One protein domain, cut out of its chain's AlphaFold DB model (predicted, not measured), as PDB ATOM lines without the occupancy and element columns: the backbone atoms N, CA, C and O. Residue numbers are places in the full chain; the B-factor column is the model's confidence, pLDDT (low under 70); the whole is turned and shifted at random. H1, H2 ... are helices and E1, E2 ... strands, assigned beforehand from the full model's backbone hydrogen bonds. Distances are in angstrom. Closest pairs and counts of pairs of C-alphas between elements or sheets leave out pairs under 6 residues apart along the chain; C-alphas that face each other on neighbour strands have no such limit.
ATOM      1  N   GLU A   2     -15.510  16.299  31.701       73.31
ATOM      2  CA  GLU A   2     -15.530  16.405  30.228       73.31
ATOM      3  C   GLU A   2     -16.646  17.291  29.666       73.31
ATOM      4  O   GLU A   2     -16.384  18.155  28.834       73.31
ATOM      5  N   GLN A   3     -17.871  17.170  30.187       73.62
ATOM      6  CA  GLN A   3     -19.008  17.989  29.742       73.62
ATOM      7  C   GLN A   3     -18.772  19.498  29.938       73.62
ATOM      8  O   GLN A   3     -19.195  20.312  29.115       73.62
ATOM      9  N   ARG A   4     -18.047  19.888  30.999       72.25
ATOM     10  CA  ARG A   4     -17.665  21.287  31.246       72.25
ATOM     11  C   ARG A   4     -16.652  21.768  30.208       72.25
ATOM     12  O   ARG A   4     -16.879  22.801  29.588       72.25
ATOM     13  N   LYS A   5     -15.597  20.982  29.957       78.88
ATOM     14  CA  LYS A   5     -14.587  21.282  28.926       78.88
ATOM     15  C   LYS A   5     -15.217  21.403  27.532       78.88
ATOM     16  O   LYS A   5     -14.885  22.324  26.792       78.88
ATOM     17  N   ALA A   6     -16.159  20.523  27.189       79.88
ATOM     18  CA  ALA A   6     -16.888  20.579  25.920       79.88
ATOM     19  C   ALA A   6     -17.741  21.855  25.796       79.88
ATOM     20  O   ALA A   6     -17.744  22.508  24.752       79.88
ATOM     21  N   LYS A   7     -18.419  22.262  26.877       74.62
ATOM     22  CA  LYS A   7     -19.218  23.496  26.914       74.62
ATOM     23  C   LYS A   7     -18.350  24.755  26.809       74.62
ATOM     24  O   LYS A   7     -18.727  25.684  26.097       74.62
ATOM     25  N   GLU A   8     -17.191  24.779  27.463       84.81
ATOM     26  CA  GLU A   8     -16.225  25.885  27.382       84.81
ATOM     27  C   GLU A   8     -15.624  26.004  25.977       84.81
ATOM     28  O   GLU A   8     -15.601  27.104  25.428       84.81
ATOM     29  N   LYS A   9     -15.253  24.883  25.337       80.56
ATOM     30  CA  LYS A   9     -14.811  24.868  23.929       80.56
ATOM     31  C   LYS A   9     -15.887  25.389  22.975       80.56
ATOM     32  O   LYS A   9     -15.579  26.173  22.088       80.56
ATOM     33  N   ARG A  10     -17.152  24.993  23.169       80.06
ATOM     34  CA  ARG A  10     -18.264  25.413  22.298       80.06
ATOM     35  C   ARG A  10     -18.630  26.889  22.451       80.06
ATOM     36  O   ARG A  10     -19.095  27.504  21.503       80.06
ATOM     37  N   THR A  11     -18.495  27.442  23.655       79.88
ATOM     38  CA  THR A  11     -18.965  28.806  23.961       79.88
ATOM     39  C   THR A  11     -17.850  29.846  24.006       79.88
ATOM     40  O   THR A  11     -18.147  31.034  24.100       79.88
ATOM     41  N   GLY A  12     -16.579  29.422  23.978       78.38
ATOM     42  CA  GLY A  12     -15.404  30.296  24.083       78.38
ATOM     43  C   GLY A  12     -15.281  31.026  25.427       78.38
ATOM     44  O   GLY A  12     -14.386  31.844  25.613       78.38
ATOM     45  N   LYS A  13     -16.183  30.753  26.376       80.69
ATOM     46  CA  LYS A  13     -16.273  31.427  27.672       80.69
ATOM     47  C   LYS A  13     -16.050  30.414  28.784       80.69
ATOM     48  O   LYS A  13     -16.604  29.316  28.753       80.69
ATOM     49  N   LYS A  14     -15.277  30.807  29.801       77.62
ATOM     50  CA  LYS A  14     -15.127  30.009  31.026       77.62
ATOM     51  C   LYS A  14     -16.495  29.833  31.683       77.62
ATOM     52  O   LYS A  14     -17.234  30.803  31.862       77.62
ATOM     53  N   THR A  15     -16.828  28.604  32.073       78.12
ATOM     54  CA  THR A  15     -18.067  28.358  32.819       78.12
ATOM     55  C   THR A  15     -17.953  29.008  34.197       78.12
ATOM     56  O   THR A  15     -16.909  28.906  34.845       78.12
ATOM     57  N   ARG A  16     -19.010  29.688  34.659       78.94
ATOM     58  CA  ARG A  16     -19.038  30.316  35.993       78.94
ATOM     59  C   ARG A  16     -18.963  29.256  37.103       78.94
ATOM     60  O   ARG A  16     -19.468  28.147  36.945       78.94
ATOM     61  N   GLY A  17     -18.371  29.636  38.237       80.81
ATOM     62  CA  GLY A  17     -18.257  28.804  39.441       80.81
ATOM     63  C   GLY A  17     -16.964  27.988  39.514       80.81
ATOM     64  O   GLY A  17     -16.287  27.778  38.505       80.81
ATOM     65  N   LYS A  18     -16.620  27.526  40.724       76.38
ATOM     66  CA  LYS A  18     -15.421  26.711  40.974       76.38
ATOM     67  C   LYS A  18     -15.451  25.429  40.138       76.38
ATOM     68  O   LYS A  18     -16.517  24.893  39.826       76.38
ATOM     69  N   THR A  19     -14.271  24.953  39.756       77.94
ATOM     70  CA  THR A  19     -14.122  23.628  39.153       77.94
ATOM     71  C   THR A  19     -14.594  22.586  40.169       77.94
ATOM     72  O   THR A  19     -14.117  22.628  41.306       77.94
ATOM     73  N   PRO A  20     -15.535  21.692  39.812       77.19
ATOM     74  CA  PRO A  20     -15.941  20.609  40.695       77.19
ATOM     75  C   PRO A  20     -14.711  19.778  41.053       77.19
ATOM     76  O   PRO A  20     -13.983  19.351  40.156       77.19
ATOM     77  N   LYS A  21     -14.461  19.598  42.349       77.19
ATOM     78  CA  LYS A  21     -13.488  18.611  42.812       77.19
ATOM     79  C   LYS A  21     -14.114  17.231  42.678       77.19
ATOM     80  O   LYS A  21     -15.331  17.096  42.805       77.19
ATOM     81  N   GLU A  22     -13.286  16.237  42.397       74.56
ATOM     82  CA  GLU A  22     -13.742  14.854  42.442       74.56
ATOM     83  C   GLU A  22     -14.176  14.521  43.875       74.56
ATOM     84  O   GLU A  22     -13.516  14.957  44.827       74.56
ATOM     85  N   PRO A  23     -15.312  13.829  44.044       72.44
ATOM     86  CA  PRO A  23     -15.729  13.379  45.359       72.44
ATOM     87  C   PRO A  23     -14.667  12.429  45.917       72.44
ATOM     88  O   PRO A  23     -14.151  11.565  45.212       72.44
ATOM     89  N   THR A  24     -14.309  12.615  47.183       75.94
ATOM     90  CA  THR A  24     -13.429  11.684  47.892       75.94
ATOM     91  C   THR A  24     -14.297  10.553  48.440       75.94
ATOM     92  O   THR A  24     -15.297  10.827  49.090       75.94
ATOM     93  N   ASN A  25     -13.931   9.291  48.196       69.88
ATOM     94  CA  ASN A  25     -14.681   8.126  48.701       69.88
ATOM     95  C   ASN A  25     -14.441   7.832  50.195       69.88
ATOM     96  O   ASN A  25     -14.887   6.807  50.701       69.88
ATOM     97  N   ILE A  26     -13.712   8.701  50.898       76.06
ATOM     98  CA  ILE A  26     -13.379   8.532  52.312       76.06
ATOM     99  C   ILE A  26     -14.337   9.414  53.123       76.06
ATOM    100  O   ILE A  26     -14.334  10.627  52.892       76.06
ATOM    101  N   PRO A  27     -15.124   8.845  54.055       72.62
ATOM    102  CA  PRO A  27     -15.969   9.625  54.954       72.62
ATOM    103  C   PRO A  27     -15.132  10.592  55.799       72.62
ATOM    104  O   PRO A  27     -14.046  10.245  56.275       72.62
ATOM    105  N   GLU A  28     -15.625  11.810  56.016       78.81
ATOM    106  CA  GLU A  28     -15.025  12.731  56.976       78.81
ATOM    107  C   GLU A  28     -15.200  12.190  58.403       78.81
ATOM    108  O   GLU A  28     -16.159  11.494  58.715       78.81
ATOM    109  N   LYS A  29     -14.314  12.568  59.335       78.56
ATOM    110  CA  LYS A  29     -14.402  12.129  60.747       78.56
ATOM    111  C   LYS A  29     -15.728  12.477  61.439       78.56
ATOM    112  O   LYS A  29     -16.033  11.908  62.480       78.56
ATOM    113  N   ARG A  30     -16.461  13.457  60.907       79.69
ATOM    114  CA  ARG A  30     -17.758  13.922  61.417       79.69
ATOM    115  C   ARG A  30     -18.951  13.294  60.697       79.69
ATOM    116  O   ARG A  30     -20.081  13.587  61.074       79.69
ATOM    117  N   ASP A  31     -18.712  12.500  59.656       78.38
ATOM    118  CA  ASP A  31     -19.784  11.836  58.930       78.38
ATOM    119  C   ASP A  31     -20.349  10.730  59.818       78.38
ATOM    120  O   ASP A  31     -19.666   9.774  60.188       78.38
ATOM    121  N   GLN A  32     -21.608  10.899  60.201       74.81
ATOM    122  CA  GLN A  32     -22.331   9.922  60.993       74.81
ATOM    123  C   GLN A  32     -22.949   8.891  60.048       74.81
ATOM    124  O   GLN A  32     -23.653   9.251  59.105       74.81
ATOM    125  N   TYR A  33     -22.682   7.609  60.294       79.88
ATOM    126  CA  TYR A  33     -23.348   6.504  59.609       79.88
ATOM    127  C   TYR A  33     -24.399   5.878  60.528       79.88
ATOM    128  O   TYR A  33     -24.426   6.127  61.736       79.88
ATOM    129  N   ASN A  34     -25.288   5.076  59.951       83.75
ATOM    130  CA  ASN A  34     -26.295   4.367  60.725       83.75
ATOM    131  C   ASN A  34     -25.680   3.134  61.380       83.75
ATOM    132  O   ASN A  34     -25.268   2.200  60.699       83.75
ATOM    133  N   PHE A  35     -25.631   3.138  62.710       85.00
ATOM    134  CA  PHE A  35     -25.077   2.031  63.486       85.00
ATOM    135  C   PHE A  35     -25.961   0.781  63.467       85.00
ATOM    136  O   PHE A  35     -25.451  -0.321  63.644       85.00
ATOM    137  N   THR A  36     -27.272   0.938  63.277       88.81
ATOM    138  CA  THR A  36     -28.222  -0.182  63.249       88.81
ATOM    139  C   THR A  36     -28.211  -0.892  61.900       88.81
ATOM    140  O   THR A  36     -28.411  -2.101  61.852       88.81
ATOM    141  N   ASP A  37     -27.949  -0.156  60.821       88.31
ATOM    142  CA  ASP A  37     -27.824  -0.707  59.475       88.31
ATOM    143  C   ASP A  37     -26.740   0.036  58.667       88.31
ATOM    144  O   ASP A  37     -27.034   1.044  58.009       88.31
ATOM    145  N   PRO A  38     -25.485  -0.447  58.716       86.75
ATOM    146  CA  PRO A  38     -24.354   0.173  58.026       86.75
ATOM    147  C   PRO A  38     -24.436   0.134  56.492       86.75
ATOM    148  O   PRO A  38     -23.768   0.932  55.830       86.75
ATOM    149  N   GLU A  39     -25.231  -0.778  55.928       85.25
ATOM    150  CA  GLU A  39     -25.370  -0.957  54.477       85.25
ATOM    151  C   GLU A  39     -26.389   0.029  53.871       85.25
ATOM    152  O   GLU A  39     -26.320   0.364  52.679       85.25
ATOM    153  N   SER A  40     -27.274   0.587  54.708       88.81
ATOM    154  CA  SER A  40     -28.232   1.616  54.302       88.81
ATOM    155  C   SER A  40     -27.534   2.907  53.865       88.81
ATOM    156  O   SER A  40     -26.570   3.376  54.482       88.81
ATOM    157  N   ARG A  41     -28.040   3.540  52.799       87.81
ATOM    158  CA  ARG A  41     -27.455   4.769  52.241       87.81
ATOM    159  C   ARG A  41     -28.428   5.932  52.297       87.81
ATOM    160  O   ARG A  41     -29.628   5.767  52.122       87.81
ATOM    161  N   ILE A  42     -27.879   7.131  52.492       89.00
ATOM    162  CA  ILE A  42     -28.624   8.378  52.315       89.00
ATOM    163  C   ILE A  42     -28.872   8.557  50.815       89.00
ATOM    164  O   ILE A  42     -27.942   8.827  50.051       89.00
ATOM    165  N   MET A  43     -30.121   8.411  50.389       90.50
ATOM    166  CA  MET A  43     -30.547   8.542  49.001       90.50
ATOM    167  C   MET A  43     -31.522   9.699  48.832       90.50
ATOM    168  O   MET A  43     -32.298  10.042  49.722       90.50
ATOM    169  N   LYS A  44     -31.472  10.331  47.658       88.75
ATOM    170  CA  LYS A  44     -32.396  11.409  47.311       88.75
ATOM    171  C   LYS A  44     -33.774  10.825  47.011       88.75
ATOM    172  O   LYS A  44     -33.909  10.021  46.094       88.75
ATOM    173  N   THR A  45     -34.792  11.310  47.707       85.88
ATOM    174  CA  THR A  45     -36.197  10.956  47.491       85.88
ATOM    175  C   THR A  45     -36.978  12.159  46.961       85.88
ATOM    176  O   THR A  45     -36.448  13.260  46.788       85.88
ATOM    177  N   SER A  46     -38.266  11.975  46.663       83.81
ATOM    178  CA  SER A  46     -39.140  13.075  46.235       83.81
ATOM    179  C   SER A  46     -39.387  14.111  47.338       83.81
ATOM    180  O   SER A  46     -39.708  15.258  47.029       83.81
ATOM    181  N   LYS A  47     -39.222  13.720  48.608       87.31
ATOM    182  CA  LYS A  47     -39.454  14.563  49.791       87.31
ATOM    183  C   LYS A  47     -38.169  15.131  50.399       87.31
ATOM    184  O   LYS A  47     -38.253  15.974  51.286       87.31
ATOM    185  N   GLY A  48     -36.996  14.716  49.921       91.19
ATOM    186  CA  GLY A  48     -35.716  15.173  50.449       91.19
ATOM    187  C   GLY A  48     -34.635  14.111  50.318       91.19
ATOM    188  O   GLY A  48     -34.339  13.656  49.213       91.19
ATOM    189  N   PHE A  49     -34.028  13.759  51.445       90.06
ATOM    190  CA  PHE A  49     -33.041  12.695  51.550       90.06
ATOM    191  C   PHE A  49     -33.451  11.772  52.683       90.06
ATOM    192  O   PHE A  49     -33.680  12.249  53.791       90.06
ATOM    193  N   ASP A  50     -33.504  10.479  52.396       90.81
ATOM    194  CA  ASP A  50     -33.849   9.449  53.366       90.81
ATOM    195  C   ASP A  50     -32.738   8.403  53.401       90.81
ATOM    196  O   ASP A  50     -32.060   8.166  52.400       90.81
ATOM    197  N   GLN A  51     -32.538   7.781  54.559       91.44
ATOM    198  CA  GLN A  51     -31.658   6.628  54.676       91.44
ATOM    199  C   GLN A  51     -32.453   5.359  54.388       91.44
ATOM    200  O   GLN A  51     -33.325   4.981  55.168       91.44
ATOM    201  N   CYS A  52     -32.194   4.736  53.243       92.12
ATOM    202  CA  CYS A  52     -33.008   3.633  52.750       92.12
ATOM    203  C   CYS A  52     -32.242   2.727  51.777       92.12
ATOM    204  O   CYS A  52     -31.062   2.940  51.486       92.12
ATOM    205  N   TYR A  53     -32.960   1.724  51.277       93.69
ATOM    206  CA  TYR A  53     -32.606   0.943  50.099       93.69
ATOM    207  C   TYR A  53     -33.579   1.244  48.968       93.69
ATOM    208  O   TYR A  53     -34.707   1.687  49.194       93.69
ATOM    209  N   ASN A  54     -33.141   0.953  47.753       93.06
ATOM    210  CA  ASN A  54     -34.007   0.857  46.604       93.06
ATOM    211  C   ASN A  54     -34.414  -0.613  46.425       93.06
ATOM    212  O   ASN A  54     -33.576  -1.475  46.157       93.06
ATOM    213  N   GLY A  55     -35.694  -0.902  46.660       95.00
ATOM    214  CA  GLY A  55     -36.266  -2.241  46.538       95.00
ATOM    215  C   GLY A  55     -36.758  -2.509  45.122       95.00
ATOM    216  O   GLY A  55     -37.352  -1.639  44.492       95.00
ATOM    217  N   GLN A  56     -36.532  -3.725  44.642       96.81
ATOM    218  CA  GLN A  56     -36.838  -4.158  43.285       96.81
ATOM    219  C   GLN A  56     -37.666  -5.438  43.347       96.81
ATOM    220  O   GLN A  56     -37.367  -6.331  44.142       96.81
ATOM    221  N   ALA A  57     -38.707  -5.526  42.520       97.06
ATOM    222  CA  ALA A  57     -39.609  -6.669  42.498       97.06
ATOM    223  C   ALA A  57     -40.036  -7.006  41.067       97.06
ATOM    224  O   ALA A  57     -40.488  -6.135  40.324       97.06
ATOM    225  N   ALA A  58     -39.926  -8.283  40.711       96.62
ATOM    226  CA  ALA A  58     -40.555  -8.880  39.546       96.62
ATOM    227  C   ALA A  58     -41.862  -9.551  39.959       96.62
ATOM    228  O   ALA A  58     -41.909 -10.299  40.939       96.62
ATOM    229  N   VAL A  59     -42.912  -9.296  39.188       96.00
ATOM    230  CA  VAL A  59     -44.270  -9.752  39.475       96.00
ATOM    231  C   VAL A  59     -44.821 -10.459  38.239       96.00
ATOM    232  O   VAL A  59     -44.556 -10.015  37.122       96.00
ATOM    233  N   ASN A  60     -45.546 -11.561  38.434       94.50
ATOM    234  CA  ASN A  60     -46.235 -12.269  37.352       94.50
ATOM    235  C   ASN A  60     -47.642 -11.686  37.080       94.50
ATOM    236  O   ASN A  60     -48.082 -10.744  37.739       94.50
ATOM    237  N   ASP A  61     -48.367 -12.274  36.128       92.44
ATOM    238  CA  ASP A  61     -49.700 -11.803  35.716       92.44
ATOM    239  C   ASP A  61     -50.756 -11.886  36.839       92.44
ATOM    240  O   ASP A  61     -51.685 -11.078  36.880       92.44
ATOM    241  N   ASP A  62     -50.567 -12.797  37.798       94.62
ATOM    242  CA  ASP A  62     -51.425 -12.971  38.978       94.62
ATOM    243  C   ASP A  62     -51.062 -12.026  40.140       94.62
ATOM    244  O   ASP A  62     -51.573 -12.170  41.252       94.62
ATOM    245  N   MET A  63     -50.176 -11.053  39.909       94.19
ATOM    246  CA  MET A  63     -49.681 -10.106  40.916       94.19
ATOM    247  C   MET A  63     -48.861 -10.755  42.049       94.19
ATOM    248  O   MET A  63     -48.720 -10.184  43.134       94.19
ATOM    249  N   VAL A  64     -48.272 -11.928  41.802       96.50
ATOM    250  CA  VAL A  64     -47.371 -12.617  42.734       96.50
ATOM    251  C   VAL A  64     -45.930 -12.176  42.490       96.50
ATOM    252  O   VAL A  64     -45.449 -12.188  41.357       96.50
ATOM    253  N   ILE A  65     -45.222 -11.811  43.563       97.25
ATOM    254  CA  ILE A  65     -43.789 -11.501  43.504       97.25
ATOM    255  C   ILE A  65     -43.015 -12.803  43.275       97.25
ATOM    256  O   ILE A  65     -43.032 -13.694  44.123       97.25
ATOM    257  N   VAL A  66     -42.323 -12.891  42.142       96.69
ATOM    258  CA  VAL A  66     -41.560 -14.073  41.699       96.69
ATOM    259  C   VAL A  66     -40.044 -13.863  41.733       96.69
ATOM    260  O   VAL A  66     -39.283 -14.811  41.576       96.69
ATOM    261  N   GLY A  67     -39.601 -12.631  41.975       96.50
ATOM    262  CA  GLY A  67     -38.202 -12.273  42.175       96.50
ATOM    263  C   GLY A  67     -38.108 -10.924  42.876       96.50
ATOM    264  O   GLY A  67     -38.947 -10.048  42.649       96.50
ATOM    265  N   ALA A  68     -37.138 -10.752  43.769       97.38
ATOM    266  CA  ALA A  68     -36.941  -9.499  44.484       97.38
ATOM    267  C   ALA A  68     -35.525  -9.384  45.043       97.38
ATOM    268  O   ALA A  68     -34.885 -10.382  45.373       97.38
ATOM    269  N   TYR A  69     -35.059  -8.149  45.195       96.31
ATOM    270  CA  TYR A  69     -33.848  -7.811  45.940       96.31
ATOM    271  C   TYR A  69     -33.854  -6.318  46.281       96.31
ATOM    272  O   TYR A  69     -34.725  -5.559  45.853       96.31
ATOM    273  N   SER A  70     -32.874  -5.890  47.067       94.88
ATOM    274  CA  SER A  70     -32.650  -4.487  47.394       94.88
ATOM    275  C   SER A  70     -31.228  -4.078  47.044       94.88
ATOM    276  O   SER A  70     -30.294  -4.866  47.193       94.88
ATOM    277  N   ASN A  71     -31.055  -2.832  46.625       92.56
ATOM    278  CA  ASN A  71     -29.756  -2.235  46.342       92.56
ATOM    279  C   ASN A  71     -29.670  -0.821  46.944       92.56
ATOM    280  O   ASN A  71     -30.630  -0.304  47.518       92.56
ATOM    281  N   SER A  72     -28.507  -0.189  46.799       89.81
ATOM    282  CA  SER A  72     -28.253   1.170  47.295       89.81
ATOM    283  C   SER A  72     -28.086   2.189  46.159       89.81
ATOM    284  O   SER A  72     -27.400   3.204  46.309       89.81
ATOM    285  N   HIS A  73     -28.684   1.911  44.996       89.62
ATOM    286  CA  HIS A  73     -28.701   2.803  43.843       89.62
ATOM    287  C   HIS A  73     -29.919   3.726  43.901       89.62
ATOM    288  O   HIS A  73     -31.060   3.291  44.005       89.62
ATOM    289  N   ALA A  74     -29.693   5.031  43.745       85.88
ATOM    290  CA  ALA A  74     -30.759   6.032  43.845       85.88
ATOM    291  C   ALA A  74     -31.748   6.052  42.657       85.88
ATOM    292  O   ALA A  74     -32.648   6.888  42.636       85.88
ATOM    293  N   ASN A  75     -31.541   5.236  41.618       88.56
ATOM    294  CA  ASN A  75     -32.417   5.178  40.448       88.56
ATOM    295  C   ASN A  75     -32.450   3.771  39.844       88.56
ATOM    296  O   ASN A  75     -31.484   3.029  39.977       88.56
ATOM    297  N   ASP A  76     -33.517   3.480  39.103       91.44
ATOM    298  CA  ASP A  76     -33.827   2.131  38.612       91.44
ATOM    299  C   ASP A  76     -33.253   1.808  37.224       91.44
ATOM    300  O   ASP A  76     -33.424   0.706  36.704       91.44
ATOM    301  N   LYS A  77     -32.548   2.751  36.579       91.06
ATOM    302  CA  LYS A  77     -32.136   2.607  35.168       91.06
ATOM    303  C   LYS A  77     -31.269   1.387  34.896       91.06
ATOM    304  O   LYS A  77     -31.212   0.941  33.753       91.06
ATOM    305  N   GLN A  78     -30.559   0.890  35.902       92.00
ATOM    306  CA  GLN A  78     -29.666  -0.264  35.789       92.00
ATOM    307  C   GLN A  78     -30.255  -1.529  36.423       92.00
ATOM    308  O   GLN A  78     -29.661  -2.595  36.306       92.00
ATOM    309  N   GLU A  79     -31.446  -1.438  37.016       95.38
ATOM    310  CA  GLU A  79     -32.003  -2.497  37.855       95.38
ATOM    311  C   GLU A  79     -32.944  -3.444  37.095       95.38
ATOM    312  O   GLU A  79     -33.332  -4.475  37.632       95.38
ATOM    313  N   PHE A  80     -33.256  -3.171  35.821       95.12
ATOM    314  CA  PHE A  80     -34.192  -3.978  35.021       95.12
ATOM    315  C   PHE A  80     -33.749  -5.442  34.895       95.12
ATOM    316  O   PHE A  80     -34.458  -6.362  35.293       95.12
ATOM    317  N   LEU A  81     -32.543  -5.657  34.366       94.50
ATOM    318  CA  LEU A  81     -32.000  -6.998  34.149       94.50
ATOM    319  C   LEU A  81     -31.616  -7.710  35.443       94.50
ATOM    320  O   LEU A  81     -31.950  -8.885  35.567       94.50
ATOM    321  N   PRO A  82     -30.963  -7.053  36.422       95.31
ATOM    322  CA  PRO A  82     -30.731  -7.689  37.709       95.31
ATOM    323  C   PRO A  82     -32.031  -8.169  38.366       95.31
ATOM    324  O   PRO A  82     -32.040  -9.270  38.902       95.31
ATOM    325  N   THR A  83     -33.136  -7.420  38.242       96.00
ATOM    326  CA  THR A  83     -34.453  -7.854  38.746       96.00
ATOM    327  C   THR A  83     -34.951  -9.107  38.038       96.00
ATOM    328  O   THR A  83     -35.337 -10.061  38.706       96.00
ATOM    329  N   ILE A  84     -34.882  -9.158  36.704       94.69
ATOM    330  CA  ILE A  84     -35.251 -10.353  35.926       94.69
ATOM    331  C   ILE A  84     -34.410 -11.566  36.348       94.69
ATOM    332  O   ILE A  84     -34.948 -12.646  36.559       94.69
ATOM    333  N   ASN A  85     -33.108 -11.372  36.563       94.06
ATOM    334  CA  ASN A  85     -32.191 -12.439  36.967       94.06
ATOM    335  C   ASN A  85     -32.435 -12.964  38.397       94.06
ATOM    336  O   ASN A  85     -31.822 -13.959  38.777       94.06
ATOM    337  N   THR A  86     -33.280 -12.307  39.203       96.19
ATOM    338  CA  THR A  86     -33.679 -12.839  40.519       96.19
ATOM    339  C   THR A  86     -34.763 -13.909  40.437       96.19
ATOM    340  O   THR A  86     -35.006 -14.594  41.428       96.19
ATOM    341  N   ILE A  87     -35.423 -14.047  39.284       95.62
ATOM    342  CA  ILE A  87     -36.512 -15.000  39.091       95.62
ATOM    343  C   ILE A  87     -35.911 -16.410  38.946       95.62
ATOM    344  O   ILE A  87     -35.041 -16.606  38.095       95.62
ATOM    345  N   PRO A  88     -36.351 -17.396  39.750       94.12
ATOM    346  CA  PRO A  88     -35.876 -18.772  39.641       94.12
ATOM    347  C   PRO A  88     -36.192 -19.391  38.274       94.12
ATOM    348  O   PRO A  88     -37.303 -19.243  37.760       94.12
ATOM    349  N   ASN A  89     -35.242 -20.142  37.713       91.56
ATOM    350  CA  ASN A  89     -35.396 -20.793  36.404       91.56
ATOM    351  C   ASN A  89     -36.528 -21.839  36.394       91.56
ATOM    352  O   ASN A  89     -37.075 -22.160  35.341       91.56
ATOM    353  N   GLU A  90     -36.898 -22.374  37.559       93.56
ATOM    354  CA  GLU A  90     -37.977 -23.347  37.744       93.56
ATOM    355  C   GLU A  90     -39.363 -22.775  37.413       93.56
ATOM    356  O   GLU A  90     -40.290 -23.540  37.152       93.56
ATOM    357  N   LEU A  91     -39.512 -21.445  37.399       90.50
ATOM    358  CA  LEU A  91     -40.754 -20.770  37.013       90.50
ATOM    359  C   LEU A  91     -40.945 -20.687  35.490       90.50
ATOM    360  O   LEU A  91     -42.006 -20.263  35.030       90.50
ATOM    361  N   GLY A  92     -39.953 -21.137  34.717       88.56
ATOM    362  CA  GLY A  92     -39.988 -21.189  33.262       88.56
ATOM    363  C   GLY A  92     -39.240 -20.041  32.590       88.56
ATOM    364  O   GLY A  92     -38.583 -19.217  33.225       88.56
ATOM    365  N   GLU A  93     -39.320 -20.013  31.261       88.50
ATOM    366  CA  GLU A  93     -38.627 -19.021  30.441       88.50
ATOM    367  C   GLU A  93     -39.377 -17.687  30.402       88.50
ATOM    368  O   GLU A  93     -40.572 -17.609  30.102       88.50
ATOM    369  N   ILE A  94     -38.641 -16.606  30.645       92.31
ATOM    370  CA  ILE A  94     -39.179 -15.249  30.618       92.31
ATOM    371  C   ILE A  94     -39.075 -14.723  29.193       92.31
ATOM    372  O   ILE A  94     -38.016 -14.313  28.735       92.31
ATOM    373  N   THR A  95     -40.196 -14.701  28.482       91.06
ATOM    374  CA  THR A  95     -40.223 -14.221  27.091       91.06
ATOM    375  C   THR A  95     -40.437 -12.715  26.993       91.06
ATOM    376  O   THR A  95     -39.925 -12.067  26.082       91.06
ATOM    377  N   ASN A  96     -41.195 -12.132  27.923       93.31
ATOM    378  CA  ASN A  96     -41.563 -10.721  27.919       93.31
ATOM    379  C   ASN A  96     -41.424 -10.136  29.325       93.31
ATOM    380  O   ASN A  96     -41.827 -10.762  30.299       93.31
ATOM    381  N   ALA A  97     -40.904  -8.914  29.418       94.44
ATOM    382  CA  ALA A  97     -40.791  -8.185  30.673       94.44
ATOM    383  C   ALA A  97     -41.260  -6.739  30.487       94.44
ATOM    384  O   ALA A  97     -40.777  -6.026  29.602       94.44
ATOM    385  N   VAL A  98     -42.210  -6.310  31.319       94.75
ATOM    386  CA  VAL A  98     -42.810  -4.971  31.275       94.75
ATOM    387  C   VAL A  98     -42.245  -4.125  32.409       94.75
ATOM    388  O   VAL A  98     -42.181  -4.581  33.547       94.75
ATOM    389  N   ALA A  99     -41.855  -2.884  32.119       94.19
ATOM    390  CA  ALA A  99     -41.391  -1.954  33.143       94.19
ATOM    391  C   ALA A  99     -41.748  -0.493  32.854       94.19
ATOM    392  O   ALA A  99     -42.089  -0.081  31.736       94.19
ATOM    393  N   ASP A 100     -41.656   0.309  33.909       91.88
ATOM    394  CA  ASP A 100     -41.903   1.737  33.850       91.88
ATOM    395  C   ASP A 100     -40.747   2.508  33.181       91.88
ATOM    396  O   ASP A 100     -39.696   1.976  32.828       91.88
ATOM    397  N   THR A 101     -40.943   3.813  33.013       90.56
ATOM    398  CA  THR A 101     -39.932   4.719  32.445       90.56
ATOM    399  C   THR A 101     -38.616   4.801  33.216       90.56
ATOM    400  O   THR A 101     -37.611   5.216  32.635       90.56
ATOM    401  N   GLY A 102     -38.611   4.481  34.510       90.19
ATOM    402  CA  GLY A 102     -37.420   4.510  35.356       90.19
ATOM    403  C   GLY A 102     -36.365   3.505  34.903       90.19
ATOM    404  O   GLY A 102     -35.180   3.827  34.930       90.19
ATOM    405  N   TYR A 103     -36.795   2.361  34.368       93.12
ATOM    406  CA  TYR A 103     -35.934   1.278  33.882       93.12
ATOM    407  C   TYR A 103     -35.407   1.473  32.452       93.12
ATOM    408  O   TYR A 103     -34.632   0.653  31.948       93.12
ATOM    409  N   TYR A 104     -35.814   2.541  31.760       91.94
ATOM    410  CA  TYR A 104     -35.425   2.756  30.370       91.94
ATOM    411  C   TYR A 104     -33.934   3.102  30.234       91.94
ATOM    412  O   TYR A 104     -33.462   4.156  30.678       91.94
ATOM    413  N   SER A 105     -33.201   2.244  29.525       89.88
ATOM    414  CA  SER A 105     -31.864   2.520  28.999       89.88
ATOM    415  C   SER A 105     -31.628   1.713  27.720       89.88
ATOM    416  O   SER A 105     -32.101   0.588  27.601       89.88
ATOM    417  N   GLU A 106     -30.890   2.267  26.753       89.50
ATOM    418  CA  GLU A 106     -30.548   1.549  25.512       89.50
ATOM    419  C   GLU A 106     -29.795   0.241  25.799       89.50
ATOM    420  O   GLU A 106     -30.030  -0.782  25.159       89.50
ATOM    421  N   GLU A 107     -28.953   0.256  26.830       90.88
ATOM    422  CA  GLU A 107     -28.203  -0.906  27.283       90.88
ATOM    423  C   GLU A 107     -29.112  -2.035  27.789       90.88
ATOM    424  O   GLU A 107     -28.904  -3.183  27.395       90.88
ATOM    425  N   ASN A 108     -30.150  -1.728  28.580       91.19
ATOM    426  CA  ASN A 108     -31.120  -2.735  29.026       91.19
ATOM    427  C   ASN A 108     -31.823  -3.380  27.838       91.19
ATOM    428  O   ASN A 108     -32.019  -4.591  27.831       91.19
ATOM    429  N   ILE A 109     -32.156  -2.601  26.810       89.44
ATOM    430  CA  ILE A 109     -32.845  -3.111  25.621       89.44
ATOM    431  C   ILE A 109     -31.959  -4.109  24.886       89.44
ATOM    432  O   ILE A 109     -32.379  -5.233  24.615       89.44
ATOM    433  N   LEU A 110     -30.723  -3.701  24.596       91.44
ATOM    434  CA  LEU A 110     -29.766  -4.521  23.862       91.44
ATOM    435  C   LEU A 110     -29.394  -5.789  24.631       91.44
ATOM    436  O   LEU A 110     -29.262  -6.851  24.033       91.44
ATOM    437  N   LYS A 111     -29.215  -5.694  25.952       93.00
ATOM    438  CA  LYS A 111     -28.893  -6.853  26.789       93.00
ATOM    439  C   LYS A 111     -30.088  -7.797  26.962       93.00
ATOM    440  O   LYS A 111     -29.878  -8.998  26.872       93.00
ATOM    441  N   SER A 112     -31.313  -7.282  27.110       90.81
ATOM    442  CA  SER A 112     -32.524  -8.124  27.186       90.81
ATOM    443  C   SER A 112     -32.709  -8.936  25.907       90.81
ATOM    444  O   SER A 112     -32.917 -10.139  25.961       90.81
ATOM    445  N   GLN A 113     -32.524  -8.297  24.747       89.31
ATOM    446  CA  GLN A 113     -32.617  -8.969  23.448       89.31
ATOM    447  C   GLN A 113     -31.576 -10.079  23.266       89.31
ATOM    448  O   GLN A 113     -31.840 -11.037  22.555       89.31
ATOM    449  N   LYS A 114     -30.400  -9.963  23.896       91.19
ATOM    450  CA  LYS A 114     -29.382 -11.027  23.896       91.19
ATOM    451  C   LYS A 114     -29.730 -12.203  24.810       91.19
ATOM    452  O   LYS A 114     -29.107 -13.246  24.677       91.19
ATOM    453  N   GLN A 115     -30.651 -12.009  25.750       89.19
ATOM    454  CA  GLN A 115     -31.171 -13.047  26.642       89.19
ATOM    455  C   GLN A 115     -32.517 -13.597  26.145       89.19
ATOM    456  O   GLN A 115     -33.235 -14.215  26.919       89.19
ATOM    457  N   ASP A 116     -32.894 -13.303  24.893       89.69
ATOM    458  CA  ASP A 116     -34.190 -13.651  24.293       89.69
ATOM    459  C   ASP A 116     -35.422 -13.128  25.062       89.69
ATOM    460  O   ASP A 116     -36.565 -13.478  24.769       89.69
ATOM    461  N   VAL A 117     -35.208 -12.175  25.974       92.56
ATOM    462  CA  VAL A 117     -36.261 -11.444  26.674       92.56
ATOM    463  C   VAL A 117     -36.671 -10.254  25.816       92.56
ATOM    464  O   VAL A 117     -35.855  -9.406  25.446       92.56
ATOM    465  N   THR A 118     -37.964 -10.125  25.537       93.19
ATOM    466  CA  THR A 118     -38.549  -8.916  24.960       93.19
ATOM    467  C   THR A 118     -38.805  -7.878  26.064       93.19
ATOM    468  O   THR A 118     -39.720  -8.055  26.868       93.19
ATOM    469  N   PRO A 119     -38.075  -6.747  26.091       93.12
ATOM    470  CA  PRO A 119     -38.376  -5.662  27.012       93.12
ATOM    471  C   PRO A 119     -39.499  -4.781  26.449       93.12
ATOM    472  O   PRO A 119     -39.437  -4.323  25.301       93.12
ATOM    473  N   ILE A 120     -40.504  -4.489  27.270       93.19
ATOM    474  CA  ILE A 120     -41.533  -3.479  27.013       93.19
ATOM    475  C   ILE A 120     -41.397  -2.408  28.091       93.19
ATOM    476  O   ILE A 120     -41.945  -2.513  29.183       93.19
ATOM    477  N   ILE A 121     -40.636  -1.362  27.773       91.88
ATOM    478  CA  ILE A 121     -40.330  -0.291  28.719       91.88
ATOM    479  C   ILE A 121     -40.918   1.013  28.197       91.88
ATOM    480  O   ILE A 121     -40.741   1.375  27.031       91.88
ATOM    481  N   SER A 122     -41.616   1.740  29.066       87.50
ATOM    482  CA  SER A 122     -42.108   3.078  28.731       87.50
ATOM    483  C   SER A 122     -40.924   4.027  28.479       87.50
ATOM    484  O   SER A 122     -39.974   4.043  29.248       87.50
ATOM    485  N   ILE A 123     -40.946   4.843  27.418       79.81
ATOM    486  CA  ILE A 123     -39.779   5.684  27.048       79.81
ATOM    487  C   ILE A 123     -39.831   7.079  27.681       79.81
ATOM    488  O   ILE A 123     -38.808   7.661  28.036       79.81
ATOM    489  N   ALA A 124     -41.028   7.645  27.821       73.12
ATOM    490  CA  ALA A 124     -41.234   8.942  28.446       73.12
ATOM    491  C   ALA A 124     -42.663   9.050  28.981       73.12
ATOM    492  O   ALA A 124     -43.576   8.391  28.481       73.12
ATOM    493  N   ARG A 125     -42.869   9.945  29.953       63.06
ATOM    494  CA  ARG A 125     -44.219  10.401  30.300       63.06
ATOM    495  C   ARG A 125     -44.779  11.179  29.114       63.06
ATOM    496  O   ARG A 125     -44.281  12.253  28.777       63.06
ATOM    497  N   GLU A 126     -45.803  10.632  28.476       58.34
ATOM    498  CA  GLU A 126     -46.574  11.371  27.484       58.34
ATOM    499  C   GLU A 126     -47.361  12.488  28.187       58.34
ATOM    500  O   GLU A 126     -47.938  12.279  29.256       58.34
ATOM    501  N   LYS A 127     -47.380  13.694  27.606       56.44
ATOM    502  CA  LYS A 127     -48.288  14.753  28.072       56.44
ATOM    503  C   LYS A 127     -49.732  14.261  27.923       56.44
ATOM    504  O   LYS A 127     -50.050  13.615  26.925       56.44
ATOM    505  N   HIS A 128     -50.595  14.590  28.885       50.81
ATOM    506  CA  HIS A 128     -52.025  14.273  28.816       50.81
ATOM    507  C   HIS A 128     -52.607  14.647  27.435       50.81
ATOM    508  O   HIS A 128     -52.334  15.735  26.926       50.81
ATOM    509  N   ASN A 129     -53.388  13.737  26.839       54.28
ATOM    510  CA  ASN A 129     -54.064  13.870  25.535       54.28
ATOM    511  C   ASN A 129     -53.166  13.903  24.277       54.28
ATOM    512  O   ASN A 129     -53.630  14.277  23.198       54.28
ATOM    513  N   SER A 130     -51.913  13.444  24.359       59.97
ATOM    514  CA  SER A 130     -51.028  13.299  23.188       59.97
ATOM    515  C   SER A 130     -51.560  12.336  22.116       59.97
ATOM    516  O   SER A 130     -51.220  12.487  20.946       59.97
ATOM    517  N   PHE A 131     -52.389  11.354  22.490       61.03
ATOM    518  CA  PHE A 131     -52.934  10.352  21.568       61.03
ATOM    519  C   PHE A 131     -53.766  10.985  20.446       61.03
ATOM    520  O   PHE A 131     -53.488  10.733  19.278       61.03
ATOM    521  N   LEU A 132     -54.720  11.863  20.785       56.97
ATOM    522  CA  LEU A 132     -55.555  12.545  19.791       56.97
ATOM    523  C   LEU A 132     -54.713  13.444  18.885       56.97
ATOM    524  O   LEU A 132     -54.885  13.431  17.674       56.97
ATOM    525  N   HIS A 133     -53.756  14.173  19.461       61.16
ATOM    526  CA  HIS A 133     -52.899  15.070  18.691       61.16
ATOM    527  C   HIS A 133     -51.982  14.312  17.720       61.16
ATOM    528  O   HIS A 133     -51.806  14.744  16.592       61.16
ATOM    529  N   ASN A 134     -51.448  13.156  18.126       62.62
ATOM    530  CA  ASN A 134     -50.599  12.316  17.278       62.62
ATOM    531  C   ASN A 134     -51.386  11.521  16.225       62.62
ATOM    532  O   ASN A 134     -50.821  11.182  15.194       62.62
ATOM    533  N   MET A 135     -52.647  11.178  16.498       59.84
ATOM    534  CA  MET A 135     -53.513  10.463  15.555       59.84
ATOM    535  C   MET A 135     -54.106  11.401  14.495       59.84
ATOM    536  O   MET A 135     -54.389  10.959  13.387       59.84
ATOM    537  N   LEU A 136     -54.274  12.682  14.839       63.31
ATOM    538  CA  LEU A 136     -54.723  13.750  13.941       63.31
ATOM    539  C   LEU A 136     -53.571  14.472  13.224       63.31
ATOM    540  O   LEU A 136     -53.825  15.237  12.299       63.31
ATOM    541  N   ALA A 137     -52.324  14.281  13.662       61.19
ATOM    542  CA  ALA A 137     -51.156  14.836  12.990       61.19
ATOM    543  C   ALA A 137     -50.750  13.954  11.802       61.19
ATOM    544  O   ALA A 137     -50.678  12.731  11.928       61.19
ATOM    545  N   ASP A 138     -50.425  14.585  10.673       54.50
ATOM    546  CA  ASP A 138     -49.840  13.893   9.525       54.50
ATOM    547  C   ASP A 138     -48.540  13.178   9.928       54.50
ATOM    548  O   ASP A 138     -47.743  13.684  10.726       54.50
ATOM    549  N   SER A 139     -48.357  11.965   9.394       55.28
ATOM    550  CA  SER A 139     -47.301  11.023   9.789       55.28
ATOM    551  C   SER A 139     -45.924  11.695   9.932       55.28
ATOM    552  O   SER A 139     -45.466  12.354   8.996       55.28
ATOM    553  N   PRO A 140     -45.208  11.506  11.060       52.81
ATOM    554  CA  PRO A 140     -43.869  12.060  11.210       52.81
ATOM    555  C   PRO A 140     -42.886  11.391  10.230       52.81
ATOM    556  O   PRO A 140     -43.049  10.212   9.902       52.81
ATOM    557  N   PRO A 141     -41.836  12.109   9.782       47.78
ATOM    558  CA  PRO A 141     -40.883  11.594   8.809       47.78
ATOM    559  C   PRO A 141     -40.167  10.323   9.301       47.78
ATOM    560  O   PRO A 141     -39.794  10.191  10.469       47.78
ATOM    561  N   SER A 142     -39.982   9.409   8.347       51.12
ATOM    562  CA  SER A 142     -39.575   7.994   8.419       51.12
ATOM    563  C   SER A 142     -38.301   7.645   9.222       51.12
ATOM    564  O   SER A 142     -38.085   6.483   9.572       51.12
ATOM    565  N   ASP A 143     -37.464   8.616   9.591       49.81
ATOM    566  CA  ASP A 143     -36.086   8.352  10.041       49.81
ATOM    567  C   ASP A 143     -35.934   7.755  11.449       49.81
ATOM    568  O   ASP A 143     -34.884   7.210  11.790       49.81
ATOM    569  N   LYS A 144     -36.964   7.807  12.302       48.91
ATOM    570  CA  LYS A 144     -36.848   7.271  13.675       48.91
ATOM    571  C   LYS A 144     -37.046   5.760  13.761       48.91
ATOM    572  O   LYS A 144     -36.643   5.166  14.759       48.91
ATOM    573  N   THR A 145     -37.619   5.129  12.739       49.59
ATOM    574  CA  THR A 145     -38.050   3.717  12.748       49.59
ATOM    575  C   THR A 145     -36.904   2.711  12.910       49.59
ATOM    576  O   THR A 145     -37.098   1.650  13.504       49.59
ATOM    577  N   ASN A 146     -35.694   3.067  12.469       53.81
ATOM    578  CA  ASN A 146     -34.510   2.209  12.570       53.81
ATOM    579  C   ASN A 146     -33.739   2.345  13.888       53.81
ATOM    580  O   ASN A 146     -32.882   1.512  14.178       53.81
ATOM    581  N   THR A 147     -34.045   3.357  14.701       63.38
ATOM    582  CA  THR A 147     -33.412   3.522  16.015       63.38
ATOM    583  C   THR A 147     -34.046   2.594  17.048       63.38
ATOM    584  O   THR A 147     -35.242   2.300  16.981       63.38
ATOM    585  N   VAL A 148     -33.262   2.165  18.043       66.00
ATOM    586  CA  VAL A 148     -33.742   1.360  19.185       66.00
ATOM    587  C   VAL A 148     -34.977   2.007  19.831       66.00
ATOM    588  O   VAL A 148     -35.973   1.341  20.113       66.00
ATOM    589  N   LEU A 149     -34.945   3.335  19.950       66.12
ATOM    590  CA  LEU A 149     -36.011   4.165  20.504       66.12
ATOM    591  C   LEU A 149     -37.296   4.115  19.655       66.12
ATOM    592  O   LEU A 149     -38.390   3.978  20.199       66.12
ATOM    593  N   GLY A 150     -37.174   4.159  18.324       65.50
ATOM    594  CA  GLY A 150     -38.311   4.072  17.402       65.50
ATOM    595  C   GLY A 150     -38.989   2.703  17.389       65.50
ATOM    596  O   GLY A 150     -40.220   2.617  17.438       65.50
ATOM    597  N   ARG A 151     -38.198   1.622  17.398       68.19
ATOM    598  CA  ARG A 151     -38.727   0.250  17.486       68.19
ATOM    599  C   ARG A 151     -39.489   0.031  18.793       68.19
ATOM    600  O   ARG A 151     -40.591  -0.515  18.771       68.19
ATOM    601  N   MET A 152     -38.953   0.531  19.908       68.06
ATOM    602  CA  MET A 152     -39.632   0.477  21.203       68.06
ATOM    603  C   MET A 152     -40.937   1.268  21.232       68.06
ATOM    604  O   MET A 152     -41.946   0.738  21.695       68.06
ATOM    605  N   THR A 153     -40.965   2.496  20.697       66.94
ATOM    606  CA  THR A 153     -42.214   3.278  20.669       66.94
ATOM    607  C   THR A 153     -43.328   2.570  19.908       66.94
ATOM    608  O   THR A 153     -44.487   2.649  20.311       66.94
ATOM    609  N   ASN A 154     -42.994   1.862  18.829       65.56
ATOM    610  CA  ASN A 154     -43.980   1.128  18.043       65.56
ATOM    611  C   ASN A 154     -44.486  -0.112  18.791       65.56
ATOM    612  O   ASN A 154     -45.695  -0.339  18.826       65.56
ATOM    613  N   LYS A 155     -43.591  -0.862  19.447       69.44
ATOM    614  CA  LYS A 155     -43.954  -2.056  20.225       69.44
ATOM    615  C   LYS A 155     -44.843  -1.712  21.426       69.44
ATOM    616  O   LYS A 155     -45.881  -2.337  21.613       69.44
ATOM    617  N   TYR A 156     -44.507  -0.651  22.165       65.94
ATOM    618  CA  TYR A 156     -45.332  -0.153  23.275       65.94
ATOM    619  C   TYR A 156     -46.740   0.271  22.819       65.94
ATOM    620  O   TYR A 156     -47.730  -0.019  23.483       65.94
ATOM    621  N   LYS A 157     -46.860   0.928  21.655       64.88
ATOM    622  CA  LYS A 157     -48.163   1.346  21.109       64.88
ATOM    623  C   LYS A 157     -49.034   0.179  20.639       64.88
ATOM    624  O   LYS A 157     -50.251   0.284  20.731       64.88
ATOM    625  N   GLN A 158     -48.438  -0.903  20.137       63.91
ATOM    626  CA  GLN A 158     -49.180  -2.089  19.695       63.91
ATOM    627  C   GLN A 158     -49.841  -2.837  20.858       63.91
ATOM    628  O   GLN A 158     -50.938  -3.338  20.677       63.91
ATOM    629  N   GLN A 159     -49.234  -2.847  22.048       58.69
ATOM    630  CA  GLN A 159     -49.804  -3.509  23.233       58.69
ATOM    631  C   GLN A 159     -50.915  -2.716  23.935       58.69
ATOM    632  O   GLN A 159     -51.586  -3.246  24.811       58.69
ATOM    633  N   ARG A 160     -51.110  -1.441  23.576       53.78
ATOM    634  CA  ARG A 160     -52.226  -0.617  24.071       53.78
ATOM    635  C   ARG A 160     -53.528  -0.799  23.280       53.78
ATOM    636  O   ARG A 160     -54.525  -0.192  23.662       53.78
ATOM    637  N   ARG A 161     -53.499  -1.523  22.158       41.62
ATOM    638  CA  ARG A 161     -54.681  -1.851  21.347       41.62
ATOM    639  C   ARG A 161     -55.258  -3.180  21.789       41.62
ATOM    640  O   ARG A 161     -56.502  -3.263  21.784       41.62
TER     641      ARG A 161
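Overview. This is residues 2 to 161 of the 161 residues of an uncharacterized protein of Bacteroidetes bacterium (UniProt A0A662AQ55). The model is a loose chain of small parts: a two-strand hairpin, E3 and E4, with the short helix H2 packed between it and helix H3, and beyond that a small parallel pair, E5 and E6, whose strand E6 has H3 and H5 packed on it. A smaller hairpin, E1 and E2, continues from the E3 end, and a long unnamed stretch, residues 12 to 40, leads away from it to H1, far from the rest; residues 8 to 13, 21 to 32 and 126 to 141, the last with H4, stick out. The printed part has 160 residues, in the order H1 E1 E2 E3 E4 H2 E5 H3 E6 H4 H5, and the class is mixed, with 71 residues in named elements, under half. It is loose, with a radius of gyration of the C-alphas of 21.1 A and spans of 57 by 54 by 32 A.

Arrangement. Start at H1, residues 2 to 11, which touches no helix. Go on to the hairpin of E1, residues 41 to 44, and E2, residues 49 to 52, antiparallel, with N 43 and O 50 2.8 A apart. E2 runs on into E3, residues 54 to 59, at 60 degrees. E3 forms an antiparallel hairpin with E4, residues 65 to 71; look at N 56 and O 69, 2.8 A apart. At H2, residues 80 to 84, the C-alphas of Ala 58 and Thr 83 are the closest to E3, 6.2 A. E5, residues 96 to 99, is near E3. H3, residues 106 to 114, touches H2, closest at the C-alphas of Leu 81 and Asn 108, 6.7 A. E6, residues 118 to 121, is parallel to E5, with N 120 and O 97 2.8 A apart; E5, H3 and E6 make a strand-helix-strand unit, two parallel neighbour strands with a helix between, its crossover right-handed. H4, residues 130 to 136, touches no helix. H5, residues 148 to 158, comes closest to E6 at the C-alphas of Ile 120 and Tyr 156, 6.3 A; H3 and H5 only just touch, only at their ends, with 3 pairs of C-alphas within 8 A. In H1, H2, H3, H4 and H5 every O i to N i+4 pair is within hydrogen-bond range.

Along the chain. Find C-alpha 2 at (-15.530, 16.405, 30.228), where H1 begins; it runs 14.3 A. E3 begins at C-alpha 54, (-34.007, 0.857, 46.604), and is 16.4 A long; E4 is 17.1 A. H3 is 12.7 A long. H5 runs 15.8 A to C-alpha 158 at (-49.180, -2.089, 19.695).

Size, cuts and confidence. The C-alphas of Lys 29 and Asp 138 are the two farthest apart, 62.3 A. The printed part has no cut. The links H1 to E1, H2 to E5 and H4 to H5 are long. The pLDDT is under 70 at residue 25 and residues 125 to 161.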